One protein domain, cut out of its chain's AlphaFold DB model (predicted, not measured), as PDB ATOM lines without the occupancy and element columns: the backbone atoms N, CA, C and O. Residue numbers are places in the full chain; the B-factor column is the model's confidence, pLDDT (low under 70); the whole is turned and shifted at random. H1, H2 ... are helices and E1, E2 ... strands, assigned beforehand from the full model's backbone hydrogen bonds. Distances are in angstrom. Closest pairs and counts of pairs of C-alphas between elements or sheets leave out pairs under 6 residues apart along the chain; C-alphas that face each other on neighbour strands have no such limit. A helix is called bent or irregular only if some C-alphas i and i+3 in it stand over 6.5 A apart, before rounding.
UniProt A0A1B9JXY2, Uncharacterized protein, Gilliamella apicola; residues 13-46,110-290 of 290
ATOM      1  N   ASN A  13     -33.214  24.784  -4.965       88.62
ATOM      2  CA  ASN A  13     -32.151  24.118  -4.224       88.62
ATOM      3  C   ASN A  13     -30.764  24.653  -4.600       88.62
ATOM      4  O   ASN A  13     -29.990  25.009  -3.716       88.62
ATOM      5  N   GLU A  14     -30.453  24.706  -5.898       89.62
ATOM      6  CA  GLU A  14     -29.114  25.069  -6.373       89.62
ATOM      7  C   GLU A  14     -29.141  25.668  -7.786       89.62
ATOM      8  O   GLU A  14     -29.923  25.241  -8.639       89.62
ATOM      9  N   ASP A  15     -28.269  26.649  -8.038       90.81
ATOM     10  CA  ASP A  15     -27.977  27.151  -9.382       90.81
ATOM     11  C   ASP A  15     -26.791  26.367  -9.948       90.81
ATOM     12  O   ASP A  15     -25.686  26.448  -9.413       90.81
ATOM     13  N   LEU A  16     -26.993  25.660 -11.055       89.31
ATOM     14  CA  LEU A  16     -25.954  24.829 -11.651       89.31
ATOM     15  C   LEU A  16     -24.987  25.679 -12.483       89.31
ATOM     16  O   LEU A  16     -25.377  26.644 -13.156       89.31
ATOM     17  N   SER A  17     -23.699  25.342 -12.428       85.56
ATOM     18  CA  SER A  17     -22.674  25.951 -13.273       85.56
ATOM     19  C   SER A  17     -22.638  25.295 -14.650       85.56
ATOM     20  O   SER A  17     -22.906  24.111 -14.815       85.56
ATOM     21  N   LYS A  18     -22.264  26.080 -15.660       85.00
ATOM     22  CA  LYS A  18     -21.857  25.573 -16.973       85.00
ATOM     23  C   LYS A  18     -20.385  25.197 -16.923       85.00
ATOM     24  O   LYS A  18     -19.522  25.875 -17.462       85.00
ATOM     25  N   THR A  19     -20.072  24.206 -16.111       67.62
ATOM     26  CA  THR A  19     -18.729  23.641 -16.087       67.62
ATOM     27  C   THR A  19     -18.768  22.415 -16.966       67.62
ATOM     28  O   THR A  19     -19.612  21.547 -16.758       67.62
ATOM     29  N   SER A  20     -17.850  22.327 -17.928       57.94
ATOM     30  CA  SER A  20     -17.561  21.084 -18.635       57.94
ATOM     31  C   SER A  20     -17.006  20.084 -17.614       57.94
ATOM     32  O   SER A  20     -15.792  19.917 -17.474       57.94
ATOM     33  N   GLY A  21     -17.888  19.477 -16.820       55.12
ATOM     34  CA  GLY A  21     -17.534  18.386 -15.928       55.12
ATOM     35  C   GLY A  21     -16.902  17.248 -16.726       55.12
ATOM     36  O   GLY A  21     -16.920  17.232 -17.963       55.12
ATOM     37  N   ARG A  22     -16.345  16.253 -16.027       53.69
ATOM     38  CA  ARG A  22     -16.062  14.968 -16.676       53.69
ATOM     39  C   ARG A  22     -17.423  14.417 -17.080       53.69
ATOM     40  O   ARG A  22     -18.188  14.070 -16.190       53.69
ATOM     41  N   GLY A  23     -17.750  14.409 -18.372       52.81
ATOM     42  CA  GLY A  23     -18.975  13.791 -18.869       52.81
ATOM     43  C   GLY A  23     -18.968  12.327 -18.448       52.81
ATOM     44  O   GLY A  23     -18.301  11.505 -19.068       52.81
ATOM     45  N   ILE A  24     -19.609  12.000 -17.325       53.69
ATOM     46  CA  ILE A  24     -19.679  10.618 -16.872       53.69
ATOM     47  C   ILE A  24     -20.666   9.932 -17.812       53.69
ATOM     48  O   ILE A  24     -21.850  10.269 -17.841       53.69
ATOM     49  N   LEU A  25     -20.137   9.002 -18.612       50.22
ATOM     50  CA  LEU A  25     -20.896   8.137 -19.507       50.22
ATOM     51  C   LEU A  25     -21.856   7.267 -18.687       50.22
ATOM     52  O   LEU A  25     -21.504   6.181 -18.235       50.22
ATOM     53  N   GLY A  26     -23.085   7.730 -18.515       50.06
ATOM     54  CA  GLY A  26     -24.224   6.865 -18.244       50.06
ATOM     55  C   GLY A  26     -25.134   6.901 -19.459       50.06
ATOM     56  O   GLY A  26     -25.434   7.985 -19.952       50.06
ATOM     57  N   SER A  27     -25.578   5.748 -19.965       48.19
ATOM     58  CA  SER A  27     -26.648   5.724 -20.962       48.19
ATOM     59  C   SER A  27     -27.901   6.300 -20.309       48.19
ATOM     60  O   SER A  27     -28.490   5.690 -19.412       48.19
ATOM     61  N   THR A  28     -28.287   7.501 -20.697       57.00
ATOM     62  CA  THR A  28     -29.415   8.178 -20.084       57.00
ATOM     63  C   THR A  28     -30.675   7.924 -20.901       57.00
ATOM     64  O   THR A  28     -30.799   8.345 -22.047       57.00
ATOM     65  N   ASN A  29     -31.660   7.256 -20.292       59.44
ATOM     66  CA  ASN A  29     -32.933   6.850 -20.921       59.44
ATOM     67  C   ASN A  29     -33.857   8.025 -21.324       59.44
ATOM     68  O   ASN A  29     -35.050   7.832 -21.552       59.44
ATOM     69  N   TYR A  30     -33.345   9.253 -21.327       67.31
ATOM     70  CA  TYR A  30     -34.090  10.479 -21.603       67.31
ATOM     71  C   TYR A  30     -33.563  11.261 -22.801       67.31
ATOM     72  O   TYR A  30     -34.238  12.183 -23.268       67.31
ATOM     73  N   ILE A  31     -32.368  10.915 -23.285       73.25
ATOM     74  CA  ILE A  31     -31.844  11.455 -24.530       73.25
ATOM     75  C   ILE A  31     -32.597  10.774 -25.667       73.25
ATOM     76  O   ILE A  31     -32.578   9.552 -25.802       73.25
ATOM     77  N   ALA A  32     -33.285  11.585 -26.460       70.19
ATOM     78  CA  ALA A  32     -33.996  11.147 -27.650       70.19
ATOM     79  C   ALA A  32     -33.019  10.802 -28.770       70.19
ATOM     80  O   ALA A  32     -33.124   9.766 -29.425       70.19
ATOM     81  N   CYS A  33     -32.080  11.718 -28.991       75.19
ATOM     82  CA  CYS A  33     -31.090  11.639 -30.041       75.19
ATOM     83  C   CYS A  33     -29.886  12.510 -29.679       75.19
ATOM     84  O   CYS A  33     -30.058  13.611 -29.155       75.19
ATOM     85  N   ALA A  34     -28.682  12.035 -29.976       80.06
ATOM     86  CA  ALA A  34     -27.454  12.814 -29.886       80.06
ATOM     87  C   ALA A  34     -26.660  12.645 -31.185       80.06
ATOM     88  O   ALA A  34     -26.280  11.531 -31.548       80.06
ATOM     89  N   THR A  35     -26.433  13.763 -31.873       83.31
ATOM     90  CA  THR A  35     -25.664  13.865 -33.121       83.31
ATOM     91  C   THR A  35     -24.536  14.879 -32.970       83.31
ATOM     92  O   THR A  35     -24.488  15.632 -31.998       83.31
ATOM     93  N   ASP A  36     -23.659  14.965 -33.970       84.62
ATOM     94  CA  ASP A  36     -22.562  15.931 -33.956       84.62
ATOM     95  C   ASP A  36     -23.006  17.394 -33.950       84.62
ATOM     96  O   ASP A  36     -22.195  18.269 -33.644       84.62
ATOM     97  N   ASN A  37     -24.265  17.679 -34.276       86.12
ATOM     98  CA  ASN A  37     -24.777  19.044 -34.328       86.12
ATOM     99  C   ASN A  37     -25.704  19.330 -33.153       86.12
ATOM    100  O   ASN A  37     -25.573  20.366 -32.497       86.12
ATOM    101  N   TYR A  38     -26.630  18.411 -32.879       85.81
ATOM    102  CA  TYR A  38     -27.689  18.629 -31.906       85.81
ATOM    103  C   TYR A  38     -27.951  17.424 -31.001       85.81
ATOM    104  O   TYR A  38     -27.764  16.266 -31.378       85.81
ATOM    105  N   LEU A  39     -28.436  17.752 -29.810       86.00
ATOM    106  CA  LEU A  39     -28.954  16.865 -28.783       86.00
ATOM    107  C   LEU A  39     -30.447  17.137 -28.630       86.00
ATOM    108  O   LEU A  39     -30.841  18.286 -28.450       86.00
ATOM    109  N   GLU A  40     -31.268  16.098 -28.631       83.88
ATOM    110  CA  GLU A  40     -32.687  16.186 -28.305       83.88
ATOM    111  C   GLU A  40     -32.984  15.439 -26.999       83.88
ATOM    112  O   GLU A  40     -32.568  14.296 -26.805       83.88
ATOM    113  N   ILE A  41     -33.721  16.089 -26.098       81.94
ATOM    114  CA  ILE A  41     -34.168  15.521 -24.822       81.94
ATOM    115  C   ILE A  41     -35.688  15.386 -24.824       81.94
ATOM    116  O   ILE A  41     -36.408  16.360 -25.067       81.94
ATOM    117  N   PHE A  42     -36.184  14.193 -24.483       75.00
ATOM    118  CA  PHE A  42     -37.616  13.952 -24.346       75.00
ATOM    119  C   PHE A  42     -38.140  14.386 -22.979       75.00
ATOM    120  O   PHE A  42     -37.725  13.887 -21.933       75.00
ATOM    121  N   ARG A  43     -39.179  15.225 -22.998       76.00
ATOM    122  CA  ARG A  43     -39.995  15.538 -21.819       76.00
ATOM    123  C   ARG A  43     -41.264  14.696 -21.827       76.00
ATOM    124  O   ARG A  43     -42.347  15.186 -22.152       76.00
ATOM    125  N   LYS A  44     -41.113  13.397 -21.541       64.81
ATOM    126  CA  LYS A  44     -42.241  12.456 -21.507       64.81
ATOM    127  C   LYS A  44     -43.113  12.714 -20.284       64.81
ATOM    128  O   LYS A  44     -42.630  12.783 -19.154       64.81
ATOM    129  N   ARG A  45     -44.420  12.800 -20.512       63.66
ATOM    130  CA  ARG A  45     -45.418  12.963 -19.451       63.66
ATOM    131  C   ARG A  45     -45.796  11.607 -18.859       63.66
ATOM    132  O   ARG A  45     -46.113  10.674 -19.595       63.66
ATOM    133  N   LYS A  46     -45.813  11.497 -17.527       63.56
ATOM    134  CA  LYS A  46     -46.401  10.350 -16.817       63.56
ATOM    135  C   LYS A  46     -47.869  10.661 -16.512       63.56
ATOM    136  O   LYS A  46     -48.160  11.461 -15.630       63.56
ATOM    137  N   PRO A 110     -50.160  16.246 -26.851       63.81
ATOM    138  CA  PRO A 110     -48.903  15.705 -27.338       63.81
ATOM    139  C   PRO A 110     -48.097  15.088 -26.193       63.81
ATOM    140  O   PRO A 110     -47.957  15.657 -25.100       63.81
ATOM    141  N   VAL A 111     -47.611  13.878 -26.460       59.06
ATOM    142  CA  VAL A 111     -46.964  12.998 -25.477       59.06
ATOM    143  C   VAL A 111     -45.609  13.555 -25.039       59.06
ATOM    144  O   VAL A 111     -45.185  13.330 -23.899       59.06
ATOM    145  N   SER A 112     -44.946  14.302 -25.923       64.31
ATOM    146  CA  SER A 112     -43.627  14.876 -25.698       64.31
ATOM    147  C   SER A 112     -43.560  16.338 -26.147       64.31
ATOM    148  O   SER A 112     -44.115  16.735 -27.167       64.31
ATOM    149  N   ASN A 113     -42.848  17.130 -25.348       76.88
ATOM    150  CA  ASN A 113     -42.447  18.495 -25.661       76.88
ATOM    151  C   ASN A 113     -40.905  18.511 -25.685       76.88
ATOM    152  O   ASN A 113     -40.307  18.730 -24.632       76.88
ATOM    153  N   PRO A 114     -40.226  18.163 -26.785       80.94
ATOM    154  CA  PRO A 114     -38.775  18.022 -26.787       80.94
ATOM    155  C   PRO A 114     -38.057  19.361 -26.599       80.94
ATOM    156  O   PRO A 114     -38.599  20.439 -26.858       80.94
ATOM    157  N   ILE A 115     -36.808  19.271 -26.150       87.62
ATOM    158  CA  ILE A 115     -35.861  20.386 -26.156       87.62
ATOM    159  C   ILE A 115     -34.678  19.964 -27.013       87.62
ATOM    160  O   ILE A 115     -34.107  18.897 -26.774       87.62
ATOM    161  N   ARG A 116     -34.318  20.790 -27.996       89.56
ATOM    162  CA  ARG A 116     -33.120  20.590 -28.811       89.56
ATOM    163  C   ARG A 116     -32.048  21.588 -28.433       89.56
ATOM    164  O   ARG A 116     -32.289  22.791 -28.419       89.56
ATOM    165  N   PHE A 117     -30.855  21.082 -28.202       91.12
ATOM    166  CA  PHE A 117     -29.652  21.853 -27.951       91.12
ATOM    167  C   PHE A 117     -28.739  21.686 -29.158       91.12
ATOM    168  O   PHE A 117     -28.419  20.556 -29.510       91.12
ATOM    169  N   ASN A 118     -28.339  22.773 -29.812       92.44
ATOM    170  CA  ASN A 118     -27.418  22.711 -30.942       92.44
ATOM    171  C   ASN A 118     -26.061  23.298 -30.540       92.44
ATOM    172  O   ASN A 118     -25.934  24.507 -30.332       92.44
ATOM    173  N   ARG A 119     -25.041  22.436 -30.452       90.50
ATOM    174  CA  ARG A 119     -23.694  22.808 -29.987       90.50
ATOM    175  C   ARG A 119     -22.879  23.583 -31.023       90.50
ATOM    176  O   ARG A 119     -21.924  24.263 -30.665       90.50
ATOM    177  N   LYS A 120     -23.241  23.493 -32.307       90.56
ATOM    178  CA  LYS A 120     -22.564  24.209 -33.401       90.56
ATOM    179  C   LYS A 120     -23.038  25.653 -33.499       90.56
ATOM    180  O   LYS A 120     -22.241  26.561 -33.717       90.56
ATOM    181  N   THR A 121     -24.337  25.871 -33.307       90.62
ATOM    182  CA  THR A 121     -24.941  27.205 -33.371       90.62
ATOM    183  C   THR A 121     -24.988  27.908 -32.018       90.62
ATOM    184  O   THR A 121     -24.983  29.136 -31.974       90.62
ATOM    185  N   GLY A 122     -24.996  27.154 -30.913       92.00
ATOM    186  CA  GLY A 122     -25.186  27.694 -29.567       92.00
ATOM    187  C   GLY A 122     -26.636  28.103 -29.294       92.00
ATOM    188  O   GLY A 122     -26.875  28.990 -28.479       92.00
ATOM    189  N   LYS A 123     -27.605  27.492 -29.988       94.12
ATOM    190  CA  LYS A 123     -29.042  27.769 -29.838       94.12
ATOM    191  C   LYS A 123     -29.758  26.621 -29.128       94.12
ATOM    192  O   LYS A 123     -29.398  25.450 -29.275       94.12
ATOM    193  N   VAL A 124     -30.807  26.964 -28.387       94.00
ATOM    194  CA  VAL A 124     -31.712  26.033 -27.710       94.00
ATOM    195  C   VAL A 124     -33.119  26.235 -28.257       94.00
ATOM    196  O   VAL A 124     -33.668  27.332 -28.182       94.00
ATOM    197  N   TYR A 125     -33.705  25.172 -28.796       91.50
ATOM    198  CA  TYR A 125     -35.046  25.168 -29.367       91.50
ATOM    199  C   TYR A 125     -35.981  24.413 -28.434       91.50
ATOM    200  O   TYR A 125     -35.807  23.220 -28.172       91.50
ATOM    201  N   LEU A 126     -36.976  25.124 -27.929       90.12
ATOM    202  CA  LEU A 126     -37.992  24.610 -27.035       90.12
ATOM    203  C   LEU A 126     -39.289  24.423 -27.809       90.12
ATOM    204  O   LEU A 126     -39.856  25.388 -28.313       90.12
ATOM    205  N   TYR A 127     -39.771  23.186 -27.860       85.19
ATOM    206  CA  TYR A 127     -41.041  22.862 -28.489       85.19
ATOM    207  C   TYR A 127     -42.091  22.659 -27.405       85.19
ATOM    208  O   TYR A 127     -41.985  21.743 -26.584       85.19
ATOM    209  N   GLU A 128     -43.102  23.522 -27.380       81.81
ATOM    210  CA  GLU A 128     -44.142  23.504 -26.360       81.81
ATOM    211  C   GLU A 128     -45.534  23.442 -26.949       81.81
ATOM    212  O   GLU A 128     -45.959  24.304 -27.704       81.81
ATOM    213  N   ALA A 129     -46.294  22.434 -26.545       79.31
ATOM    214  CA  ALA A 129     -47.713  22.403 -26.837       79.31
ATOM    215  C   ALA A 129     -48.455  23.483 -26.049       79.31
ATOM    216  O   ALA A 129     -48.385  23.510 -24.813       79.31
ATOM    217  N   VAL A 130     -49.260  24.292 -26.733       79.56
ATOM    218  CA  VAL A 130     -50.098  25.330 -26.109       79.56
ATOM    219  C   VAL A 130     -51.077  24.701 -25.115       79.56
ATOM    220  O   VAL A 130     -51.350  25.268 -24.055       79.56
ATOM    221  N   ALA A 131     -51.533  23.474 -25.389       74.94
ATOM    222  CA  ALA A 131     -52.364  22.676 -24.492       74.94
ATOM    223  C   ALA A 131     -51.805  22.511 -23.066       74.94
ATOM    224  O   ALA A 131     -52.573  22.314 -22.121       74.94
ATOM    225  N   THR A 132     -50.485  22.618 -22.886       73.25
ATOM    226  CA  THR A 132     -49.816  22.463 -21.584       73.25
ATOM    227  C   THR A 132     -50.330  23.470 -20.551       73.25
ATOM    228  O   THR A 132     -50.502  23.111 -19.387       73.25
ATOM    229  N   LYS A 133     -50.679  24.695 -20.971       76.94
ATOM    230  CA  LYS A 133     -51.203  25.742 -20.073       76.94
ATOM    231  C   LYS A 133     -52.516  25.343 -19.391       76.94
ATOM    232  O   LYS A 133     -52.803  25.765 -18.275       76.94
ATOM    233  N   TRP A 134     -53.312  24.498 -20.046       76.50
ATOM    234  CA  TRP A 134     -54.594  24.034 -19.518       76.50
ATOM    235  C   TRP A 134     -54.437  22.895 -18.513       76.50
ATOM    236  O   TRP A 134     -55.356  22.640 -17.737       76.50
ATOM    237  N   MET A 135     -53.290  22.211 -18.489       65.81
ATOM    238  CA  MET A 135     -53.094  21.003 -17.683       65.81
ATOM    239  C   MET A 135     -53.217  21.267 -16.187       65.81
ATOM    240  O   MET A 135     -53.918  20.523 -15.502       65.81
ATOM    241  N   PHE A 136     -52.629  22.367 -15.719       63.22
ATOM    242  CA  PHE A 136     -52.642  22.778 -14.313       63.22
ATOM    243  C   PHE A 136     -53.934  23.488 -13.899       63.22
ATOM    244  O   PHE A 136     -54.123  23.808 -12.727       63.22
ATOM    245  N   ARG A 137     -54.850  23.731 -14.845       70.75
ATOM    246  CA  ARG A 137     -56.149  24.316 -14.536       70.75
ATOM    247  C   ARG A 137     -57.086  23.228 -14.026       70.75
ATOM    248  O   ARG A 137     -57.293  22.217 -14.704       70.75
ATOM    249  N   PHE A 138     -57.669  23.479 -12.852       64.75
ATOM    250  CA  PHE A 138     -58.665  22.602 -12.239       64.75
ATOM    251  C   PHE A 138     -59.850  22.396 -13.187       64.75
ATOM    252  O   PHE A 138     -60.156  21.270 -13.541       64.75
ATOM    253  N   TRP A 139     -60.438  23.475 -13.713       69.12
ATOM    254  CA  TRP A 139     -61.496  23.386 -14.721       69.12
ATOM    255  C   TRP A 139     -60.985  23.773 -16.108       69.12
ATOM    256  O   TRP A 139     -60.672  24.939 -16.370       69.12
ATOM    257  N   LYS A 140     -60.905  22.787 -16.999       77.38
ATOM    258  CA  LYS A 140     -60.517  22.973 -18.397       77.38
ATOM    259  C   LYS A 140     -61.779  23.274 -19.219       77.38
ATOM    260  O   LYS A 140     -62.699  22.460 -19.209       77.38
ATOM    261  N   PRO A 141     -61.876  24.433 -19.889       77.44
ATOM    262  CA  PRO A 141     -63.024  24.714 -20.742       77.44
ATOM    263  C   PRO A 141     -62.992  23.798 -21.973       77.44
ATOM    264  O   PRO A 141     -61.918  23.468 -22.449       77.44
ATOM    265  N   LEU A 142     -64.144  23.428 -22.541       75.12
ATOM    266  CA  LEU A 142     -64.209  22.603 -23.765       75.12
ATOM    267  C   LEU A 142     -63.367  23.171 -24.920       75.12
ATOM    268  O   LEU A 142     -62.756  22.412 -25.668       75.12
ATOM    269  N   CYS A 143     -63.254  24.499 -25.016       77.12
ATOM    270  CA  CYS A 143     -62.403  25.158 -26.003       77.12
ATOM    271  C   CYS A 143     -60.901  24.866 -25.834       77.12
ATOM    272  O   CYS A 143     -60.152  25.083 -26.781       77.12
ATOM    273  N   SER A 144     -60.448  24.325 -24.695       78.56
ATOM    274  CA  SER A 144     -59.053  23.907 -24.515       78.56
ATOM    275  C   SER A 144     -58.656  22.787 -25.473       78.56
ATOM    276  O   SER A 144     -57.480  22.667 -25.799       78.56
ATOM    277  N   PHE A 145     -59.613  21.983 -25.953       77.31
ATOM    278  CA  PHE A 145     -59.352  20.939 -26.948       77.31
ATOM    279  C   PHE A 145     -58.901  21.513 -28.299       77.31
ATOM    280  O   PHE A 145     -58.166  20.845 -29.021       77.31
ATOM    281  N   ASN A 146     -59.252  22.765 -28.610       77.25
ATOM    282  CA  ASN A 146     -58.775  23.439 -29.818       77.25
ATOM    283  C   ASN A 146     -57.267  23.728 -29.760       77.25
ATOM    284  O   ASN A 146     -56.623  23.833 -30.799       77.25
ATOM    285  N   ASP A 147     -56.696  23.813 -28.555       77.38
ATOM    286  CA  ASP A 147     -55.270  24.070 -28.344       77.38
ATOM    287  C   ASP A 147     -54.426  22.776 -28.347       77.38
ATOM    288  O   ASP A 147     -53.206  22.852 -28.215       77.38
ATOM    289  N   LEU A 148     -55.037  21.587 -28.493       73.38
ATOM    290  CA  LEU A 148     -54.327  20.294 -28.486       73.38
ATOM    291  C   LEU A 148     -53.367  20.116 -29.663       73.38
ATOM    292  O   LEU A 148     -52.330  19.478 -29.503       73.38
ATOM    293  N   ASN A 149     -53.694  20.709 -30.810       68.69
ATOM    294  CA  ASN A 149     -52.869  20.642 -32.017       68.69
ATOM    295  C   ASN A 149     -51.958  21.867 -32.188       68.69
ATOM    296  O   ASN A 149     -51.235  21.937 -33.176       68.69
ATOM    297  N   LYS A 150     -52.002  22.822 -31.250       75.50
ATOM    298  CA  LYS A 150     -51.228  24.060 -31.325       75.50
ATOM    299  C   LYS A 150     -49.911  23.924 -30.576       75.50
ATOM    300  O   LYS A 150     -49.881  23.458 -29.431       75.50
ATOM    301  N   PHE A 151     -48.839  24.401 -31.191       76.00
ATOM    302  CA  PHE A 151     -47.495  24.381 -30.622       76.00
ATOM    303  C   PHE A 151     -46.856  25.760 -30.690       76.00
ATOM    304  O   PHE A 151     -47.237  26.605 -31.484       76.00
ATOM    305  N   GLU A 152     -45.863  25.989 -29.854       82.88
ATOM    306  CA  GLU A 152     -45.006  27.160 -29.882       82.88
ATOM    307  C   GLU A 152     -43.563  26.670 -29.905       82.88
ATOM    308  O   GLU A 152     -43.162  25.835 -29.090       82.88
ATOM    309  N   ILE A 153     -42.789  27.172 -30.865       85.94
ATOM    310  CA  ILE A 153     -41.347  26.946 -30.930       85.94
ATOM    311  C   ILE A 153     -40.680  28.206 -30.399       85.94
ATOM    312  O   ILE A 153     -40.815  29.279 -30.990       85.94
ATOM    313  N   LYS A 154     -39.974  28.080 -29.278       90.81
ATOM    314  CA  LYS A 154     -39.206  29.172 -28.678       90.81
ATOM    315  C   LYS A 154     -37.719  28.929 -28.902       90.81
ATOM    316  O   LYS A 154     -37.243  27.806 -28.736       90.81
ATOM    317  N   VAL A 155     -36.994  29.972 -29.285       92.88
ATOM    318  CA  VAL A 155     -35.557  29.918 -29.563       92.88
ATOM    319  C   VAL A 155     -34.825  30.770 -28.538       92.88
ATOM    320  O   VAL A 155     -35.115  31.956 -28.383       92.88
ATOM    321  N   TYR A 156     -33.865  30.157 -27.857       94.12
ATOM    322  CA  TYR A 156     -33.037  30.785 -26.837       94.12
ATOM    323  C   TYR A 156     -31.556  30.650 -27.184       94.12
ATOM    324  O   TYR A 156     -31.133  29.680 -27.815       94.12
ATOM    325  N   ASP A 157     -30.752  31.605 -26.731       93.88
ATOM    326  CA  ASP A 157     -29.297  31.504 -26.807       93.88
ATOM    327  C   ASP A 157     -28.775  30.653 -25.657       93.88
ATOM    328  O   ASP A 157     -29.124  30.896 -24.498       93.88
ATOM    329  N   TRP A 158     -27.895  29.694 -25.961       93.44
ATOM    330  CA  TRP A 158     -27.241  28.874 -24.943       93.44
ATOM    331  C   TRP A 158     -26.566  29.750 -23.899       93.44
ATOM    332  O   TRP A 158     -26.713  29.467 -22.720       93.44
ATOM    333  N   GLU A 159     -25.900  30.839 -24.293       92.12
ATOM    334  CA  GLU A 159     -25.203  31.763 -23.386       92.12
ATOM    335  C   GLU A 159     -26.089  32.245 -22.227       92.12
ATOM    336  O   GLU A 159     -25.648  32.207 -21.076       92.12
ATOM    337  N   ASN A 160     -27.357  32.558 -22.513       93.06
ATOM    338  CA  ASN A 160     -28.344  33.061 -21.551       93.06
ATOM    339  C   ASN A 160     -29.268  31.965 -20.983       93.06
ATOM    340  O   ASN A 160     -30.230  32.260 -20.271       93.06
ATOM    341  N   PHE A 161     -29.007  30.701 -21.318       93.31
ATOM    342  CA  PHE A 161     -29.754  29.542 -20.846       93.31
ATOM    343  C   PHE A 161     -28.966  28.810 -19.759       93.31
ATOM    344  O   PHE A 161     -27.838  28.388 -19.995       93.31
ATOM    345  N   HIS A 162     -29.535  28.636 -18.569       92.81
ATOM    346  CA  HIS A 162     -28.829  28.069 -17.413       92.81
ATOM    347  C   HIS A 162     -29.598  26.932 -16.737       92.81
ATOM    348  O   HIS A 162     -30.795  26.788 -16.944       92.81
ATOM    349  N   GLY A 163     -28.920  26.136 -15.907       91.25
ATOM    350  CA  GLY A 163     -29.523  25.041 -15.149       91.25
ATOM    351  C   GLY A 163     -29.815  25.435 -13.705       91.25
ATOM    352  O   GLY A 163     -29.012  26.113 -13.062       91.25
ATOM    353  N   VAL A 164     -30.955  24.991 -13.184       92.00
ATOM    354  CA  VAL A 164     -31.357  25.142 -11.784       92.00
ATOM    355  C   VAL A 164     -31.991  23.849 -11.292       92.00
ATOM    356  O   VAL A 164     -32.775  23.220 -12.002       92.00
ATOM    357  N   LEU A 165     -31.693  23.482 -10.050       90.38
ATOM    358  CA  LEU A 165     -32.378  22.405  -9.352       90.38
ATOM    359  C   LEU A 165     -33.503  22.942  -8.480       90.38
ATOM    360  O   LEU A 165     -33.321  23.857  -7.671       90.38
ATOM    361  N   GLN A 166     -34.642  22.277  -8.574       89.44
ATOM    362  CA  GLN A 166     -35.712  22.345  -7.594       89.44
ATOM    363  C   GLN A 166     -35.665  21.083  -6.735       89.44
ATOM    364  O   GLN A 166     -35.560  19.986  -7.280       89.44
ATOM    365  N   ARG A 167     -35.786  21.221  -5.414       86.56
ATOM    366  CA  ARG A 167     -35.956  20.080  -4.508       86.56
ATOM    367  C   ARG A 167     -37.385  20.070  -3.998       86.56
ATOM    368  O   ARG A 167     -37.863  21.064  -3.462       86.56
ATOM    369  N   SER A 168     -38.060  18.941  -4.141       80.56
ATOM    370  CA  SER A 168     -39.378  18.714  -3.561       80.56
ATOM    371  C   SER A 168     -39.324  17.504  -2.644       80.56
ATOM    372  O   SER A 168     -38.764  16.470  -2.996       80.56
ATOM    373  N   THR A 169     -39.876  17.647  -1.446       73.25
ATOM    374  CA  THR A 169     -39.932  16.580  -0.448       73.25
ATOM    375  C   THR A 169     -41.354  16.053  -0.356       73.25
ATOM    376  O   THR A 169     -42.286  16.799  -0.056       73.25
ATOM    377  N   GLY A 170     -41.522  14.763  -0.633       64.06
ATOM    378  CA  GLY A 170     -42.763  14.024  -0.430       64.06
ATOM    379  C   GLY A 170     -42.653  13.109   0.786       64.06
ATOM    380  O   GLY A 170     -41.562  12.673   1.141       64.06
ATOM    381  N   ALA A 171     -43.774  12.795   1.428       60.62
ATOM    382  CA  ALA A 171     -43.826  11.764   2.463       60.62
ATOM    383  C   ALA A 171     -44.456  10.491   1.889       60.62
ATOM    384  O   ALA A 171     -45.493  10.555   1.225       60.62
ATOM    385  N   PHE A 172     -43.861   9.327   2.159       51.22
ATOM    386  CA  PHE A 172     -44.536   8.056   1.905       51.22
ATOM    387  C   PHE A 172     -45.703   7.875   2.880       51.22
ATOM    388  O   PHE A 172     -45.585   8.166   4.070       51.22
ATOM    389  N   ALA A 173     -46.799   7.279   2.403       53.28
ATOM    390  CA  ALA A 173     -47.909   6.858   3.262       53.28
ATOM    391  C   ALA A 173     -47.491   5.803   4.313       53.28
ATOM    392  O   ALA A 173     -48.141   5.676   5.344       53.28
ATOM    393  N   SER A 174     -46.394   5.072   4.074       54.97
ATOM    394  CA  SER A 174     -45.807   4.075   4.981       54.97
ATOM    395  C   SER A 174     -44.765   4.639   5.962       54.97
ATOM    396  O   SER A 174     -44.165   3.869   6.707       54.97
ATOM    397  N   GLY A 175     -44.529   5.956   5.962       48.88
ATOM    398  CA  GLY A 175     -43.436   6.598   6.697       48.88
ATOM    399  C   GLY A 175     -42.130   6.653   5.892       48.88
ATOM    400  O   GLY A 175     -41.792   5.718   5.168       48.88
ATOM    401  N   GLY A 176     -41.415   7.777   6.006       59.56
ATOM    402  CA  GLY A 176     -40.204   8.108   5.241       59.56
ATOM    403  C   GLY A 176     -40.391   9.325   4.327       59.56
ATOM    404  O   GLY A 176     -41.503   9.608   3.876       59.56
ATOM    405  N   THR A 177     -39.303  10.048   4.059       61.50
ATOM    406  CA  THR A 177     -39.276  11.229   3.182       61.50
ATOM    407  C   THR A 177     -38.614  10.861   1.856       61.50
ATOM    408  O   THR A 177     -37.509  10.323   1.857       61.50
ATOM    409  N   ILE A 178     -39.273  11.143   0.734       66.25
ATOM    410  CA  ILE A 178     -38.675  11.063  -0.601       66.25
ATOM    411  C   ILE A 178     -38.235  12.462  -0.989       66.25
ATOM    412  O   ILE A 178     -39.045  13.390  -0.987       66.25
ATOM    413  N   GLU A 179     -36.966  12.610  -1.339       71.38
ATOM    414  CA  GLU A 179     -36.476  13.817  -1.987       71.38
ATOM    415  C   GLU A 179     -36.502  13.602  -3.496       71.38
ATOM    416  O   GLU A 179     -35.786  12.759  -4.026       71.38
ATOM    417  N   HIS A 180     -37.336  14.371  -4.184       77.56
ATOM    418  CA  HIS A 180     -37.365  14.439  -5.636       77.56
ATOM    419  C   HIS A 180     -36.651  15.717  -6.061       77.56
ATOM    420  O   HIS A 180     -37.117  16.820  -5.740       77.56
ATOM    421  N   ASN A 181     -35.543  15.594  -6.792       83.62
ATOM    422  CA  ASN A 181     -34.946  16.750  -7.452       83.62
ATOM    423  C   ASN A 181     -35.473  16.846  -8.884       83.62
ATOM    424  O   ASN A 181     -35.725  15.855  -9.563       83.62
ATOM    425  N   SER A 182     -35.687  18.067  -9.348       88.00
ATOM    426  CA  SER A 182     -36.123  18.352 -10.709       88.00
ATOM    427  C   SER A 182     -35.186  19.372 -11.329       88.00
ATOM    428  O   SER A 182     -34.914  20.417 -10.740       88.00
ATOM    429  N   LEU A 183     -34.698  19.056 -12.523       89.38
ATOM    430  CA  LEU A 183     -33.849  19.919 -13.322       89.38
ATOM    431  C   LEU A 183     -34.714  20.855 -14.169       89.38
ATOM    432  O   LEU A 183     -35.544  20.412 -14.970       89.38
ATOM    433  N   TYR A 184     -34.463  22.151 -14.020       91.44
ATOM    434  CA  TYR A 184     -35.059  23.214 -14.814       91.44
ATOM    435  C   TYR A 184     -33.988  23.943 -15.618       91.44
ATOM    436  O   TYR A 184     -32.925  24.285 -15.104       91.44
ATOM    437  N   GLY A 185     -34.304  24.222 -16.878       92.25
ATOM    438  CA  GLY A 185     -33.645  25.245 -17.667       92.25
ATOM    439  C   GLY A 185     -34.203  26.623 -17.320       92.25
ATOM    440  O   GLY A 185     -35.397  26.774 -17.072       92.25
ATOM    441  N   VAL A 186     -33.347  27.631 -17.305       93.88
ATOM    442  CA  VAL A 186     -33.690  29.021 -17.014       93.88
ATOM    443  C   VAL A 186     -33.251  29.855 -18.198       93.88
ATOM    444  O   VAL A 186     -32.054  30.050 -18.407       93.88
ATOM    445  N   ALA A 187     -34.214  30.341 -18.974       94.31
ATOM    446  CA  ALA A 187     -33.949  31.296 -20.038       94.31
ATOM    447  C   ALA A 187     -33.946  32.707 -19.441       94.31
ATOM    448  O   ALA A 187     -34.955  33.143 -18.884       94.31
ATOM    449  N   CYS A 188     -32.820  33.412 -19.535       93.50
ATOM    450  CA  CYS A 188     -32.670  34.778 -19.030       93.50
ATOM    451  C   CYS A 188     -32.638  35.798 -20.172       93.50
ATOM    452  O   CYS A 188     -32.301  35.468 -21.312       93.50
ATOM    453  N   LYS A 189     -32.958  37.062 -19.872       92.38
ATOM    454  CA  LYS A 189     -32.713  38.152 -20.826       92.38
ATOM    455  C   LYS A 189     -31.204  38.328 -21.046       92.38
ATOM    456  O   LYS A 189     -30.457  38.246 -20.064       92.38
ATOM    457  N   PRO A 190     -30.762  38.639 -22.280       90.81
ATOM    458  CA  PRO A 190     -29.348  38.805 -22.599       90.81
ATOM    459  C   PRO A 190     -28.612  39.733 -21.632       90.81
ATOM    460  O   PRO A 190     -29.052  40.856 -21.389       90.81
ATOM    461  N   GLY A 191     -27.499  39.255 -21.068       86.25
ATOM    462  CA  GLY A 191     -26.657  40.044 -20.161       86.25
ATOM    463  C   GLY A 191     -27.265  40.322 -18.779       86.25
ATOM    464  O   GLY A 191     -26.771  41.192 -18.064       86.25
ATOM    465  N   SER A 192     -28.322  39.608 -18.383       91.38
ATOM    466  CA  SER A 192     -28.969  39.773 -17.078       91.38
ATOM    467  C   SER A 192     -29.339  38.430 -16.442       91.38
ATOM    468  O   SER A 192     -29.377  37.401 -17.109       91.38
ATOM    469  N   TYR A 193     -29.682  38.456 -15.152       90.44
ATOM    470  CA  TYR A 193     -30.282  37.317 -14.442       90.44
ATOM    471  C   TYR A 193     -31.809  37.431 -14.315       90.44
ATOM    472  O   TYR A 193     -32.422  36.778 -13.466       90.44
ATOM    473  N   GLU A 194     -32.428  38.288 -15.130       93.38
ATOM    474  CA  GLU A 194     -33.881  38.397 -15.202       93.38
ATOM    475  C   GLU A 194     -34.436  37.229 -16.024       93.38
ATOM    476  O   GLU A 194     -34.104  37.061 -17.201       93.38
ATOM    477  N   VAL A 195     -35.267  36.410 -15.385       92.81
ATOM    478  CA  VAL A 195     -35.829  35.187 -15.955       92.81
ATOM    479  C   VAL A 195     -36.975  35.532 -16.893       92.81
ATOM    480  O   VAL A 195     -37.934  36.197 -16.507       92.81
ATOM    481  N   ILE A 196     -36.883  35.020 -18.115       92.25
ATOM    482  CA  ILE A 196     -37.974  34.999 -19.088       92.25
ATOM    483  C   ILE A 196     -38.903  33.829 -18.756       92.25
ATOM    484  O   ILE A 196     -40.110  34.011 -18.625       92.25
ATOM    485  N   GLU A 197     -38.335  32.629 -18.605       92.38
ATOM    486  CA  GLU A 197     -39.101  31.406 -18.381       92.38
ATOM    487  C   GLU A 197     -38.277  30.327 -17.663       92.38
ATOM    488  O   GLU A 197     -37.082  30.148 -17.920       92.38
ATOM    489  N   TYR A 198     -38.952  29.581 -16.784       91.50
ATOM    490  CA  TYR A 198     -38.457  28.336 -16.203       91.50
ATOM    491  C   TYR A 198     -39.000  27.150 -16.994       91.50
ATOM    492  O   TYR A 198     -40.209  26.956 -17.100       91.50
ATOM    493  N   ILE A 199     -38.099  26.326 -17.508       90.94
ATOM    494  CA  ILE A 199     -38.410  25.235 -18.423       90.94
ATOM    495  C   ILE A 199     -38.083  23.931 -17.715       90.94
ATOM    496  O   ILE A 199     -36.918  23.584 -17.540       90.94
ATOM    497  N   TYR A 200     -39.105  23.184 -17.306       88.25
ATOM    498  CA  TYR A 200     -38.898  21.849 -16.745       88.25
ATOM    499  C   TYR A 200     -38.213  20.958 -17.784       88.25
ATOM    500  O   TYR A 200     -38.726  20.837 -18.900       88.25
ATOM    501  N   ILE A 201     -37.081  20.345 -17.424       86.88
ATOM    502  CA  ILE A 201     -36.365  19.375 -18.261       86.88
ATOM    503  C   ILE A 201     -36.768  17.969 -17.826       86.88
ATOM    504  O   ILE A 201     -37.331  17.218 -18.624       86.88
ATOM    505  N   ARG A 202     -36.508  17.614 -16.561       82.75
ATOM    506  CA  ARG A 202     -36.836  16.294 -16.009       82.75
ATOM    507  C   ARG A 202     -36.734  16.237 -14.490       82.75
ATOM    508  O   ARG A 202     -36.064  17.050 -13.866       82.75
ATOM    509  N   GLU A 203     -37.324  15.192 -13.935       81.69
ATOM    510  CA  GLU A 203     -37.030  14.687 -12.602       81.69
ATOM    511  C   GLU A 203     -35.696  13.935 -12.646       81.69
ATOM    512  O   GLU A 203     -35.433  13.168 -13.583       81.69
ATOM    513  N   THR A 204     -34.840  14.186 -11.663       73.75
ATOM    514  CA  THR A 204     -33.498  13.628 -11.610       73.75
ATOM    515  C   THR A 204     -33.109  13.244 -10.192       73.75
ATOM    516  O   THR A 204     -33.314  13.994  -9.240       73.75
ATOM    517  N   ASP A 205     -32.514  12.064 -10.068       68.12
ATOM    518  CA  ASP A 205     -31.916  11.593  -8.820       68.12
ATOM    519  C   ASP A 205     -30.442  12.025  -8.733       68.12
ATOM    520  O   ASP A 205     -29.826  11.960  -7.668       68.12
ATOM    521  N   CYS A 206     -29.859  12.484  -9.851       63.56
ATOM    522  CA  CYS A 206     -28.485  12.953  -9.909       63.56
ATOM    523  C   CYS A 206     -28.456  14.482  -9.766       63.56
ATOM    524  O   CYS A 206     -28.914  15.237 -10.617       63.56
ATOM    525  N   PHE A 207     -27.898  14.949  -8.649       61.25
ATOM    526  CA  PHE A 207     -27.913  16.361  -8.254       61.25
ATOM    527  C   PHE A 207     -27.281  17.317  -9.291       61.25
ATOM    528  O   PHE A 207     -27.583  18.494  -9.266       61.25
ATOM    529  N   ALA A 208     -26.460  16.855 -10.241       68.31
ATOM    530  CA  ALA A 208     -25.930  17.717 -11.313       68.31
ATOM    531  C   ALA A 208     -25.603  16.996 -12.635       68.31
ATOM    532  O   ALA A 208     -25.427  17.652 -13.659       68.31
ATOM    533  N   GLY A 209     -25.558  15.657 -12.648       75.69
ATOM    534  CA  GLY A 209     -25.003  14.889 -13.771       75.69
ATOM    535  C   GLY A 209     -25.720  15.114 -15.103       75.69
ATOM    536  O   GLY A 209     -25.065  15.236 -16.137       75.69
ATOM    537  N   ASP A 210     -27.049  15.242 -15.082       79.88
ATOM    538  CA  ASP A 210     -27.834  15.494 -16.295       79.88
ATOM    539  C   ASP A 210     -27.482  16.856 -16.921       79.88
ATOM    540  O   ASP A 210     -27.378  16.978 -18.142       79.88
ATOM    541  N   TRP A 211     -27.267  17.880 -16.090       86.31
ATOM    542  CA  TRP A 211     -26.893  19.219 -16.548       86.31
ATOM    543  C   TRP A 211     -25.427  19.304 -16.967       86.31
ATOM    544  O   TRP A 211     -25.120  19.952 -17.969       86.31
ATOM    545  N   ASP A 212     -24.533  18.631 -16.244       83.31
ATOM    546  CA  ASP A 212     -23.119  18.534 -16.604       83.31
ATOM    547  C   ASP A 212     -22.960  17.889 -17.981       83.31
ATOM    548  O   ASP A 212     -22.159  18.355 -18.788       83.31
ATOM    549  N   TRP A 213     -23.767  16.870 -18.289       81.44
ATOM    550  CA  TRP A 213     -23.782  16.233 -19.604       81.44
ATOM    551  C   TRP A 213     -24.224  17.205 -20.703       81.44
ATOM    552  O   TRP A 213     -23.542  17.336 -21.719       81.44
ATOM    553  N   ILE A 214     -25.333  17.928 -20.493       86.62
ATOM    554  CA  ILE A 214     -25.837  18.930 -21.452       86.62
ATOM    555  C   ILE A 214     -24.797  20.034 -21.662       86.62
ATOM    556  O   ILE A 214     -24.514  20.411 -22.799       86.62
ATOM    557  N   SER A 215     -24.194  20.521 -20.578       87.94
ATOM    558  CA  SER A 215     -23.170  21.567 -20.624       87.94
ATOM    559  C   SER A 215     -21.916  21.082 -21.350       87.94
ATOM    560  O   SER A 215     -21.390  21.785 -22.209       87.94
ATOM    561  N   HIS A 216     -21.478  19.849 -21.081       85.00
ATOM    562  CA  HIS A 216     -20.351  19.233 -21.774       85.00
ATOM    563  C   HIS A 216     -20.627  19.087 -23.276       85.00
ATOM    564  O   HIS A 216     -19.781  19.460 -24.082       85.00
ATOM    565  N   PHE A 217     -21.823  18.630 -23.668       85.69
ATOM    566  CA  PHE A 217     -22.227  18.550 -25.075       85.69
ATOM    567  C   PHE A 217     -22.204  19.920 -25.772       85.69
ATOM    568  O   PHE A 217     -21.767  20.020 -26.919       85.69
ATOM    569  N   MET A 218     -22.661  20.971 -25.087       88.50
ATOM    570  CA  MET A 218     -22.773  22.316 -25.659       88.50
ATOM    571  C   MET A 218     -21.449  23.080 -25.740       88.50
ATOM    572  O   MET A 218     -21.307  23.927 -26.618       88.50
ATOM    573  N   GLU A 219     -20.493  22.808 -24.849       85.06
ATOM    574  CA  GLU A 219     -19.289  23.640 -24.694       85.06
ATOM    575  C   GLU A 219     -17.987  22.920 -25.051       85.06
ATOM    576  O   GLU A 219     -17.024  23.558 -25.486       85.06
ATOM    577  N   PHE A 220     -17.919  21.598 -24.883       77.69
ATOM    578  CA  PHE A 220     -16.662  20.875 -25.013       77.69
ATOM    579  C   PHE A 220     -16.400  20.440 -26.454       77.69
ATOM    580  O   PHE A 220     -17.145  19.644 -27.023       77.69
ATOM    581  N   ARG A 221     -15.294  20.950 -27.021       71.50
ATOM    582  CA  ARG A 221     -14.740  20.545 -28.326       71.50
ATOM    583  C   ARG A 221     -15.826  20.358 -29.387       71.50
ATOM    584  O   ARG A 221     -15.907  19.339 -30.061       71.50
ATOM    585  N   THR A 222     -16.657  21.382 -29.547       77.19
ATOM    586  CA  THR A 222     -17.841  21.352 -30.416       77.19
ATOM    587  C   THR A 222     -17.517  21.049 -31.878       77.19
ATOM    588  O   THR A 222     -18.404  20.630 -32.613       77.19
ATOM    589  N   ASN A 223     -16.261  21.216 -32.304       78.00
ATOM    590  CA  ASN A 223     -15.766  20.892 -33.642       78.00
ATOM    591  C   ASN A 223     -15.430  19.407 -33.847       78.00
ATOM    592  O   ASN A 223     -15.397  18.966 -34.992       78.00
ATOM    593  N   GLU A 224     -15.225  18.644 -32.774       78.38
ATOM    594  CA  GLU A 224     -14.905  17.217 -32.828       78.38
ATOM    595  C   GLU A 224     -16.190  16.364 -32.844       78.38
ATOM    596  O   GLU A 224     -17.201  16.741 -32.229       78.38
ATOM    597  N   PRO A 225     -16.195  15.224 -33.557       76.50
ATOM    598  CA  PRO A 225     -17.326  14.310 -33.536       76.50
ATOM    599  C   PRO A 225     -17.531  13.698 -32.139       76.50
ATOM    600  O   PRO A 225     -16.620  13.659 -31.309       76.50
ATOM    601  N   LEU A 226     -18.770  13.294 -31.848       75.38
ATOM    602  CA  LEU A 226     -19.214  12.865 -30.512       75.38
ATOM    603  C   LEU A 226     -18.357  11.746 -29.906       75.38
ATOM    604  O   LEU A 226     -18.044  11.773 -28.715       75.38
ATOM    605  N   ASP A 227     -17.960  10.784 -30.733       69.56
ATOM    606  CA  ASP A 227     -17.145   9.635 -30.345       69.56
ATOM    607  C   ASP A 227     -15.759  10.043 -29.827       69.56
ATOM    608  O   ASP A 227     -15.272   9.475 -28.847       69.56
ATOM    609  N   GLN A 228     -15.147  11.067 -30.425       64.06
ATOM    610  CA  GLN A 228     -13.831  11.573 -30.027       64.06
ATOM    611  C   GLN A 228     -13.858  12.314 -28.686       64.06
ATOM    612  O   GLN A 228     -12.863  12.312 -27.959       64.06
ATOM    613  N   ILE A 229     -15.004  12.895 -28.320       61.59
ATOM    614  CA  ILE A 229     -15.198  13.583 -27.034       61.59
ATOM    615  C   ILE A 229     -15.740  12.655 -25.935       61.59
ATOM    616  O   ILE A 229     -16.072  13.112 -24.843       61.59
ATOM    617  N   GLY A 230     -15.811  11.347 -26.204       58.59
ATOM    618  CA  GLY A 230     -16.271  10.342 -25.246       58.59
ATOM    619  C   GLY A 230     -17.789  10.312 -25.051       58.59
ATOM    620  O   GLY A 230     -18.264   9.717 -24.087       58.59
ATOM    621  N   LEU A 231     -18.566  10.931 -25.945       66.25
ATOM    622  CA  LEU A 231     -20.024  10.837 -25.946       66.25
ATOM    623  C   LEU A 231     -20.487   9.762 -26.935       66.25
ATOM    624  O   LEU A 231     -19.874   9.525 -27.973       66.25
ATOM    625  N   GLN A 232     -21.587   9.086 -26.612       64.88
ATOM    626  CA  GLN A 232     -22.160   8.071 -27.494       64.88
ATOM    627  C   GLN A 232     -23.206   8.696 -28.413       64.88
ATOM    628  O   GLN A 232     -24.080   9.437 -27.958       64.88
ATOM    629  N   TYR A 233     -23.148   8.338 -29.696       56.69
ATOM    630  CA  TYR A 233     -24.258   8.575 -30.609       56.69
ATOM    631  C   TYR A 233     -25.483   7.818 -30.107       56.69
ATOM    632  O   TYR A 233     -25.453   6.601 -29.919       56.69
ATOM    633  N   LEU A 234     -26.569   8.553 -29.917       65.88
ATOM    634  CA  LEU A 234     -27.867   7.993 -29.585       65.88
ATOM    635  C   LEU A 234     -28.771   8.238 -30.781       65.88
ATOM    636  O   LEU A 234     -29.063   9.381 -31.137       65.88
ATOM    637  N   ASN A 235     -29.174   7.149 -31.423       55.34
ATOM    638  CA  ASN A 235     -30.135   7.194 -32.510       55.34
ATOM    639  C   ASN A 235     -31.540   6.993 -31.960       55.34
ATOM    640  O   ASN A 235     -31.758   6.215 -31.033       55.34
ATOM    641  N   TYR A 236     -32.488   7.680 -32.588       55.44
ATOM    642  CA  TYR A 236     -33.903   7.527 -32.307       55.44
ATOM    643  C   TYR A 236     -34.326   6.057 -32.325       55.44
ATOM    644  O   TYR A 236     -34.104   5.352 -33.312       55.44
ATOM    645  N   TYR A 237     -35.061   5.638 -31.296       47.41
ATOM    646  CA  TYR A 237     -36.006   4.543 -31.459       47.41
ATOM    647  C   TYR A 237     -37.310   5.126 -32.031       47.41
ATOM    648  O   TYR A 237     -37.916   5.997 -31.401       47.41
ATOM    649  N   PRO A 238     -37.768   4.676 -33.218       39.62
ATOM    650  CA  PRO A 238     -38.932   5.244 -33.909       39.62
ATOM    651  C   PRO A 238     -40.187   5.353 -33.032       39.62
ATOM    652  O   PRO A 238     -40.904   6.345 -33.106       39.62
ATOM    653  N   ARG A 239     -40.390   4.395 -32.120       41.75
ATOM    654  CA  ARG A 239     -41.539   4.350 -31.201       41.75
ATOM    655  C   ARG A 239     -41.619   5.529 -30.219       41.75
ATOM    656  O   ARG A 239     -42.708   5.831 -29.740       41.75
ATOM    657  N   ASP A 240     -40.499   6.186 -29.917       43.28
ATOM    658  CA  ASP A 240     -40.445   7.316 -28.979       43.28
ATOM    659  C   ASP A 240     -40.572   8.675 -29.699       43.28
ATOM    660  O   ASP A 240     -41.140   9.621 -29.150       43.28
ATOM    661  N   ALA A 241     -40.133   8.748 -30.964       38.53
ATOM    662  CA  ALA A 241     -40.179   9.938 -31.826       38.53
ATOM    663  C   ALA A 241     -41.469  10.085 -32.651       38.53
ATOM    664  O   ALA A 241     -41.809  11.194 -33.074       38.53
ATOM    665  N   GLU A 242     -42.205   8.987 -32.867       39.28
ATOM    666  CA  GLU A 242     -43.490   8.961 -33.584       39.28
ATOM    667  C   GLU A 242     -44.471  10.027 -33.064       39.28
ATOM    668  O   GLU A 242     -45.248  10.582 -33.827       39.28
ATOM    669  N   THR A 243     -44.392  10.414 -31.793       42.75
ATOM    670  CA  THR A 243     -45.341  11.365 -31.199       42.75
ATOM    671  C   THR A 243     -45.062  12.842 -31.465       42.75
ATOM    672  O   THR A 243     -45.996  13.619 -31.331       42.75
ATOM    673  N   PHE A 244     -43.845  13.258 -31.839       45.47
ATOM    674  CA  PHE A 244     -43.528  14.687 -32.002       45.47
ATOM    675  C   PHE A 244     -43.680  15.167 -33.452       45.47
ATOM    676  O   PHE A 244     -44.355  16.158 -33.711       45.47
ATOM    677  N   MET A 245     -43.115  14.424 -34.411       41.62
ATOM    678  CA  MET A 245     -43.216  14.748 -35.844       41.62
ATOM    679  C   MET A 245     -44.413  14.080 -36.546       41.62
ATOM    680  O   MET A 245     -44.740  14.470 -37.665       41.62
ATOM    681  N   GLN A 246     -45.095  13.103 -35.914       41.62
ATOM    682  CA  GLN A 246     -46.374  12.556 -36.407       41.62
ATOM    683  C   GLN A 246     -47.604  12.986 -35.603       41.62
ATOM    684  O   GLN A 246     -48.687  12.438 -35.847       41.62
ATOM    685  N   VAL A 247     -47.528  14.032 -34.764       40.75
ATOM    686  CA  VAL A 247     -48.712  14.900 -34.680       40.75
ATOM    687  C   VAL A 247     -48.844  15.476 -36.076       40.75
ATOM    688  O   VAL A 247     -48.256  16.501 -36.393       40.75
ATOM    689  N   LYS A 248     -49.532  14.744 -36.962       35.66
ATOM    690  CA  LYS A 248     -49.958  15.267 -38.247       35.66
ATOM    691  C   LYS A 248     -50.641  16.570 -37.869       35.66
ATOM    692  O   LYS A 248     -51.665  16.475 -37.182       35.66
ATOM    693  N   PRO A 249     -50.141  17.750 -38.277       36.81
ATOM    694  CA  PRO A 249     -51.019  18.892 -38.332       36.81
ATOM    695  C   PRO A 249     -52.130  18.437 -39.272       36.81
ATOM    696  O   PRO A 249     -51.970  18.329 -40.491       36.81
ATOM    697  N   ARG A 250     -53.254  18.006 -38.694       34.34
ATOM    698  CA  ARG A 250     -54.501  17.901 -39.424       34.34
ATOM    699  C   ARG A 250     -54.870  19.347 -39.653       34.34
ATOM    700  O   ARG A 250     -55.610  19.899 -38.855       34.34
ATOM    701  N   LEU A 251     -54.277  19.914 -40.698       34.53
ATOM    702  CA  LEU A 251     -54.748  20.972 -41.575       34.53
ATOM    703  C   LEU A 251     -53.543  21.707 -42.178       34.53
ATOM    704  O   LEU A 251     -52.527  21.982 -41.554       34.53
ATOM    705  N   LYS A 252     -53.686  21.940 -43.476       47.22
ATOM    706  CA  LYS A 252     -52.844  22.745 -44.349       47.22
ATOM    707  C   LYS A 252     -52.558  24.143 -43.740       47.22
ATOM    708  O   LYS A 252     -53.518  24.865 -43.511       47.22
ATOM    709  N   ILE A 253     -51.270  24.536 -43.699       45.81
ATOM    710  CA  ILE A 253     -50.706  25.906 -43.900       45.81
ATOM    711  C   ILE A 253     -50.196  26.681 -42.652       45.81
ATOM    712  O   ILE A 253     -50.941  27.416 -42.028       45.81
ATOM    713  N   THR A 254     -48.872  26.616 -42.398       52.00
ATOM    714  CA  THR A 254     -47.887  27.732 -42.190       52.00
ATOM    715  C   THR A 254     -46.447  27.182 -42.409       52.00
ATOM    716  O   THR A 254     -45.506  27.425 -41.662       52.00
ATOM    717  N   SER A 255     -46.297  26.324 -43.429       59.28
ATOM    718  CA  SER A 255     -45.264  25.272 -43.559       59.28
ATOM    719  C   SER A 255     -43.801  25.736 -43.607       59.28
ATOM    720  O   SER A 255     -42.917  24.978 -43.223       59.28
ATOM    721  N   ARG A 256     -43.528  26.947 -44.108       72.62
ATOM    722  CA  ARG A 256     -42.165  27.357 -44.476       72.62
ATOM    723  C   ARG A 256     -41.308  27.687 -43.254       72.62
ATOM    724  O   ARG A 256     -40.224  27.141 -43.126       72.62
ATOM    725  N   GLN A 257     -41.792  28.506 -42.320       74.94
ATOM    726  CA  GLN A 257     -41.013  28.872 -41.124       74.94
ATOM    727  C   GLN A 257     -40.766  27.680 -40.194       74.94
ATOM    728  O   GLN A 257     -39.709  27.598 -39.584       74.94
ATOM    729  N   ILE A 258     -41.701  26.731 -40.124       75.75
ATOM    730  CA  ILE A 258     -41.535  25.496 -39.343       75.75
ATOM    731  C   ILE A 258     -40.454  24.610 -39.968       75.75
ATOM    732  O   ILE A 258     -39.591  24.107 -39.255       75.75
ATOM    733  N   GLU A 259     -40.469  24.456 -41.294       79.56
ATOM    734  CA  GLU A 259     -39.400  23.764 -42.019       79.56
ATOM    735  C   GLU A 259     -38.050  24.467 -41.814       79.56
ATOM    736  O   GLU A 259     -37.048  23.814 -41.527       79.56
ATOM    737  N   GLY A 260     -38.041  25.800 -41.878       83.88
ATOM    738  CA  GLY A 260     -36.878  26.630 -41.575       83.88
ATOM    739  C   GLY A 260     -36.359  26.425 -40.153       83.88
ATOM    740  O   GLY A 260     -35.161  26.262 -39.970       83.88
ATOM    741  N   LEU A 261     -37.238  26.364 -39.149       85.00
ATOM    742  CA  LEU A 261     -36.874  26.118 -37.750       85.00
ATOM    743  C   LEU A 261     -36.346  24.701 -37.527       85.00
ATOM    744  O   LEU A 261     -35.383  24.524 -36.782       85.00
ATOM    745  N   ASP A 262     -36.926  23.690 -38.178       84.44
ATOM    746  CA  ASP A 262     -36.404  22.325 -38.102       84.44
ATOM    747  C   ASP A 262     -34.992  22.251 -38.704       84.44
ATOM    748  O   ASP A 262     -34.090  21.707 -38.059       84.44
ATOM    749  N   LYS A 263     -34.768  22.885 -39.866       86.12
ATOM    750  CA  LYS A 263     -33.441  23.020 -40.493       86.12
ATOM    751  C   LYS A 263     -32.469  23.800 -39.604       86.12
ATOM    752  O   LYS A 263     -31.390  23.298 -39.302       86.12
ATOM    753  N   ALA A 264     -32.875  24.964 -39.099       88.19
ATOM    754  CA  ALA A 264     -32.084  25.805 -38.197       88.19
ATOM    755  C   ALA A 264     -31.679  25.050 -36.922       88.19
ATOM    756  O   ALA A 264     -30.540  25.150 -36.460       88.19
ATOM    757  N   SER A 265     -32.577  24.216 -36.384       85.31
ATOM    758  CA  SER A 265     -32.288  23.405 -35.199       85.31
ATOM    759  C   SER A 265     -31.203  22.351 -35.425       85.31
ATOM    760  O   SER A 265     -30.530  21.955 -34.473       85.31
ATOM    761  N   LYS A 266     -30.975  21.953 -36.682       86.81
ATOM    762  CA  LYS A 266     -30.020  20.912 -37.094       86.81
ATOM    763  C   LYS A 266     -28.775  21.458 -37.803       86.81
ATOM    764  O   LYS A 266     -27.887  20.663 -38.118       86.81
ATOM    765  N   ALA A 267     -28.703  22.773 -38.016       90.06
ATOM    766  CA  ALA A 267     -27.606  23.439 -38.714       90.06
ATOM    767  C   ALA A 267     -26.238  23.059 -38.119       90.06
ATOM    768  O   ALA A 267     -26.075  22.985 -36.896       90.06
ATOM    769  N   GLY A 268     -25.268  22.802 -38.996       89.25
ATOM    770  CA  GLY A 268     -23.915  22.367 -38.663       89.25
ATOM    771  C   GLY A 268     -22.936  23.508 -38.398       89.25
ATOM    772  O   GLY A 268     -21.841  23.259 -37.889       89.25
ATOM    773  N   SER A 269     -23.313  24.753 -38.697       90.38
ATOM    774  CA  SER A 269     -22.504  25.937 -38.407       90.38
ATOM    775  C   SER A 269     -23.351  27.196 -38.185       90.38
ATOM    776  O   SER A 269     -24.557  27.215 -38.444       90.38
ATOM    777  N   LYS A 270     -22.719  28.268 -37.689       91.12
ATOM    778  CA  LYS A 270     -23.375  29.575 -37.520       91.12
ATOM    779  C   LYS A 270     -23.644  30.257 -38.864       91.12
ATOM    780  O   LYS A 270     -24.636  30.965 -38.991       91.12
ATOM    781  N   GLU A 271     -22.795  30.025 -39.862       91.12
ATOM    782  CA  GLU A 271     -22.977  30.537 -41.222       91.12
ATOM    783  C   GLU A 271     -24.179  29.878 -41.901       91.12
ATOM    784  O   GLU A 271     -24.999  30.571 -42.497       91.12
ATOM    785  N   GLU A 272     -24.316  28.555 -41.762       91.50
ATOM    786  CA  GLU A 272     -25.479  27.817 -42.260       91.50
ATOM    787  C   GLU A 272     -26.763  28.292 -41.569       91.50
ATOM    788  O   GLU A 272     -27.761  28.562 -42.234       91.50
ATOM    789  N   LEU A 273     -26.724  28.481 -40.243       91.94
ATOM    790  CA  LEU A 273     -27.855  29.038 -39.503       91.94
ATOM    791  C   LEU A 273     -28.257  30.419 -40.038       91.94
ATOM    792  O   LEU A 273     -29.437  30.636 -40.290       91.94
ATOM    793  N   ALA A 274     -27.302  31.325 -40.260       90.50
ATOM    794  CA  ALA A 274     -27.590  32.665 -40.771       90.50
ATOM    795  C   ALA A 274     -28.227  32.636 -42.174       90.50
ATOM    796  O   ALA A 274     -29.117  33.435 -42.463       90.50
ATOM    797  N   GLN A 275     -27.811  31.701 -43.036       92.75
ATOM    798  CA  GLN A 275     -28.432  31.500 -44.350       92.75
ATOM    799  C   GLN A 275     -29.881  31.021 -44.221       92.75
ATOM    800  O   GLN A 275     -30.764  31.565 -44.880       92.75
ATOM    801  N   ILE A 276     -30.144  30.056 -43.334       89.56
ATOM    802  CA  ILE A 276     -31.498  29.546 -43.073       89.56
ATOM    803  C   ILE A 276     -32.377  30.648 -42.465       89.56
ATOM    804  O   ILE A 276     -33.513  30.845 -42.892       89.56
ATOM    805  N   GLU A 277     -31.870  31.409 -41.496       89.69
ATOM    806  CA  GLU A 277     -32.619  32.506 -40.877       89.69
ATOM    807  C   GLU A 277     -33.024  33.570 -41.908       89.69
ATOM    808  O   GLU A 277     -34.145  34.081 -41.851       89.69
ATOM    809  N   GLN A 278     -32.164  33.850 -42.892       90.12
ATOM    810  CA  GLN A 278     -32.473  34.743 -44.011       90.12
ATOM    811  C   GLN A 278     -33.467  34.124 -45.004       90.12
ATOM    812  O   GLN A 278     -34.448  34.772 -45.362       90.12
ATOM    813  N   GLU A 279     -33.253  32.879 -45.436       90.12
ATOM    814  CA  GLU A 279     -34.103  32.195 -46.423       90.12
ATOM    815  C   GLU A 279     -35.542  32.002 -45.920       90.12
ATOM    816  O   GLU A 279     -36.495  32.055 -46.705       90.12
ATOM    817  N   TYR A 280     -35.705  31.765 -44.619       85.69
ATOM    818  CA  TYR A 280     -36.990  31.472 -43.982       85.69
ATOM    819  C   TYR A 280     -37.550  32.648 -43.165       85.69
ATOM    820  O   TYR A 280     -38.597  32.494 -42.534       85.69
ATOM    821  N   GLU A 281     -36.895  33.814 -43.196       86.25
ATOM    822  CA  GLU A 281     -37.305  35.042 -42.494       86.25
ATOM    823  C   GLU A 281     -37.544  34.821 -40.983       86.25
ATOM    824  O   GLU A 281     -38.542  35.259 -40.398       86.25
ATOM    825  N   LEU A 282     -36.622  34.105 -40.334       84.50
ATOM    826  CA  LEU A 282     -36.697  33.739 -38.917       84.50
ATOM    827  C   LEU A 282     -36.166  34.875 -38.030       84.50
ATOM    828  O   LEU A 282     -35.023  34.867 -37.588       84.50
ATOM    829  N   THR A 283     -37.008  35.873 -37.764       81.00
ATOM    830  CA  THR A 283     -36.632  37.079 -36.994       81.00
ATOM    831  C   THR A 283     -37.158  37.112 -35.557       81.00
ATOM    832  O   THR A 283     -36.776  37.979 -34.771       81.00
ATOM    833  N   LYS A 284     -38.058  36.194 -35.195       82.19
ATOM    834  CA  LYS A 284     -38.715  36.147 -33.880       82.19
ATOM    835  C   LYS A 284     -38.012  35.168 -32.940       82.19
ATOM    836  O   LYS A 284     -37.293  34.272 -33.367       82.19
ATOM    837  N   THR A 285     -38.270  35.308 -31.644       79.69
ATOM    838  CA  THR A 285     -37.848  34.342 -30.615       79.69
ATOM    839  C   THR A 285     -38.933  33.318 -30.289       79.69
ATOM    840  O   THR A 285     -38.625  32.254 -29.764       79.69
ATOM    841  N   VAL A 286     -40.196  33.617 -30.616       81.88
ATOM    842  CA  VAL A 286     -41.354  32.743 -30.393       81.88
ATOM    843  C   VAL A 286     -42.155  32.622 -31.686       81.88
ATOM    844  O   VAL A 286     -42.544  33.633 -32.279       81.88
ATOM    845  N   TYR A 287     -42.418  31.384 -32.099       75.44
ATOM    846  CA  TYR A 287     -43.156  31.044 -33.313       75.44
ATOM    847  C   TYR A 287     -44.377  30.189 -32.961       75.44
ATOM    848  O   TYR A 287     -44.208  29.012 -32.630       75.44
ATOM    849  N   PRO A 288     -45.599  30.751 -33.007       71.56
ATOM    850  CA  PRO A 288     -46.812  29.962 -32.866       71.56
ATOM    851  C   PRO A 288     -47.027  29.092 -34.111       71.56
ATOM    852  O   PRO A 288     -46.835  29.535 -35.243       71.56
ATOM    853  N   VAL A 289     -47.434  27.853 -33.875       65.62
ATOM    854  CA  VAL A 289     -47.782  26.829 -34.855       65.62
ATOM    855  C   VAL A 289     -49.249  26.488 -34.615       65.62
ATOM    856  O   VAL A 289     -49.591  25.923 -33.571       65.62
ATOM    857  N   GLU A 290     -50.111  26.884 -35.550       61.84
ATOM    858  CA  GLU A 290     -51.559  26.635 -35.511       61.84
ATOM    859  C   GLU A 290     -52.003  25.565 -36.508       61.84
ATOM    860  O   GLU A 290     -51.401  25.475 -37.604       61.84
TER     861      GLU A 290
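AT A GLANCE: This is residues 13 to 46 and 110 to 290 of the 290 residues of an uncharacterized protein of Gilliamella apicola (UniProt A0A1B9JXY2). Two strongly twisted sheets, E2 E3 E4 E5 E6 E10 and E1 E7 E8 E9, are only partly face to face, with H3 on both, while H5 of the helical hairpin H5 H6 covers the larger sheet's opposite face. The long hairpin E7 E8 reaches away to a tip near Ser 174, and residues 136 to 143, of which 142 and 143 belong to H2, stick out. The printed part has 215 residues with six named helices and ten named strands, in the order E1 to E5, H1, H2, E6 to E9, H3 to H6, E10. Both sheets, in the orders given, are antiparallel, the class is mixed, and the whole is compact, with a radius of gyration of the C-alphas of 18.0 A and spans of 58 by 51 by 39 A.

HOW THE PARTS SIT: E1, residues 13 to 15, is the antiparallel neighbour of E7, residues 161 to 171, with N 13 and O 165 within hydrogen-bond range at 2.9 A. E2, residues 31 to 34, and E3, residues 38 to 41, form a hairpin, with N 32 and O 40 at 2.8 A. E3 neighbours E4, residues 115 to 118, with N 39 and O 117 at 2.8 A. E4 and E5, residues 123 to 129, form a hairpin, with N 116 and O 125 at 2.9 A. E6, residues 151 to 157, neighbours E5, with N 124 and O 156 at 2.8 A, and E10, residues 286 to 289, with N 151 and O 289 at 2.9 A. H1, residues 132 to 135, and H2, residues 142 to 147, are close but not clearly touching, the closest C-alphas, of Trp 134 and Ser 144, being 6.7 A apart. E7, E8, residues 177 to 188, and E9, residues 195 to 204, form a meander, each strand the antiparallel neighbour of the one before, with N 162 and O 186 at 2.9 A and N 185 and O 199 at 2.8 A. H3, residues 209 to 219, has a height of 11.1 A over the sheet of four and 10.3 A over the sheet of six. H4, residues 238 to 245, only grazes the sheet of six and is only just irregular, C-alphas 240 and 243 being 6.7 A apart. H5, residues 255 to 266, on the opposite face from H3, has a height of 8.9 A. Its residues 260 to 264 touch H6, residues 270 to 279, at a shallow tilt of 1 degrees, opposite ways, closest at the C-alphas of Ala 264 and Leu 273, 5.5 A. Every O i to N i+4 pair is within hydrogen-bond range in H3, H5 and H6, against 0 of 2 in H2 and 1 of 4 in H4, where i+3 pairs give 3 of 3 and 2 of 5; H1 is too short for such a pair.

IN THESE COORDINATES: E1 begins at C-alpha 13, (-32.151, 24.118, -4.224). E7 is 32.5 A long, E8 33.0 A and H5 17.1 A. E10 ends at C-alpha 289, (-47.782, 26.829, -34.855).

THE WHOLE: The two C-alphas farthest apart, of Ser 174 and Glu 279, are 59.8 A apart. Residues 47 to 109 are not printed, and C-alphas 46 and 110 are 12.1 A apart across the cut. The links E1 to E2 and H3 to H4 are long. The mean pLDDT of the printed part is 75.6, and 67 residues are under 70, among them 227 to 255.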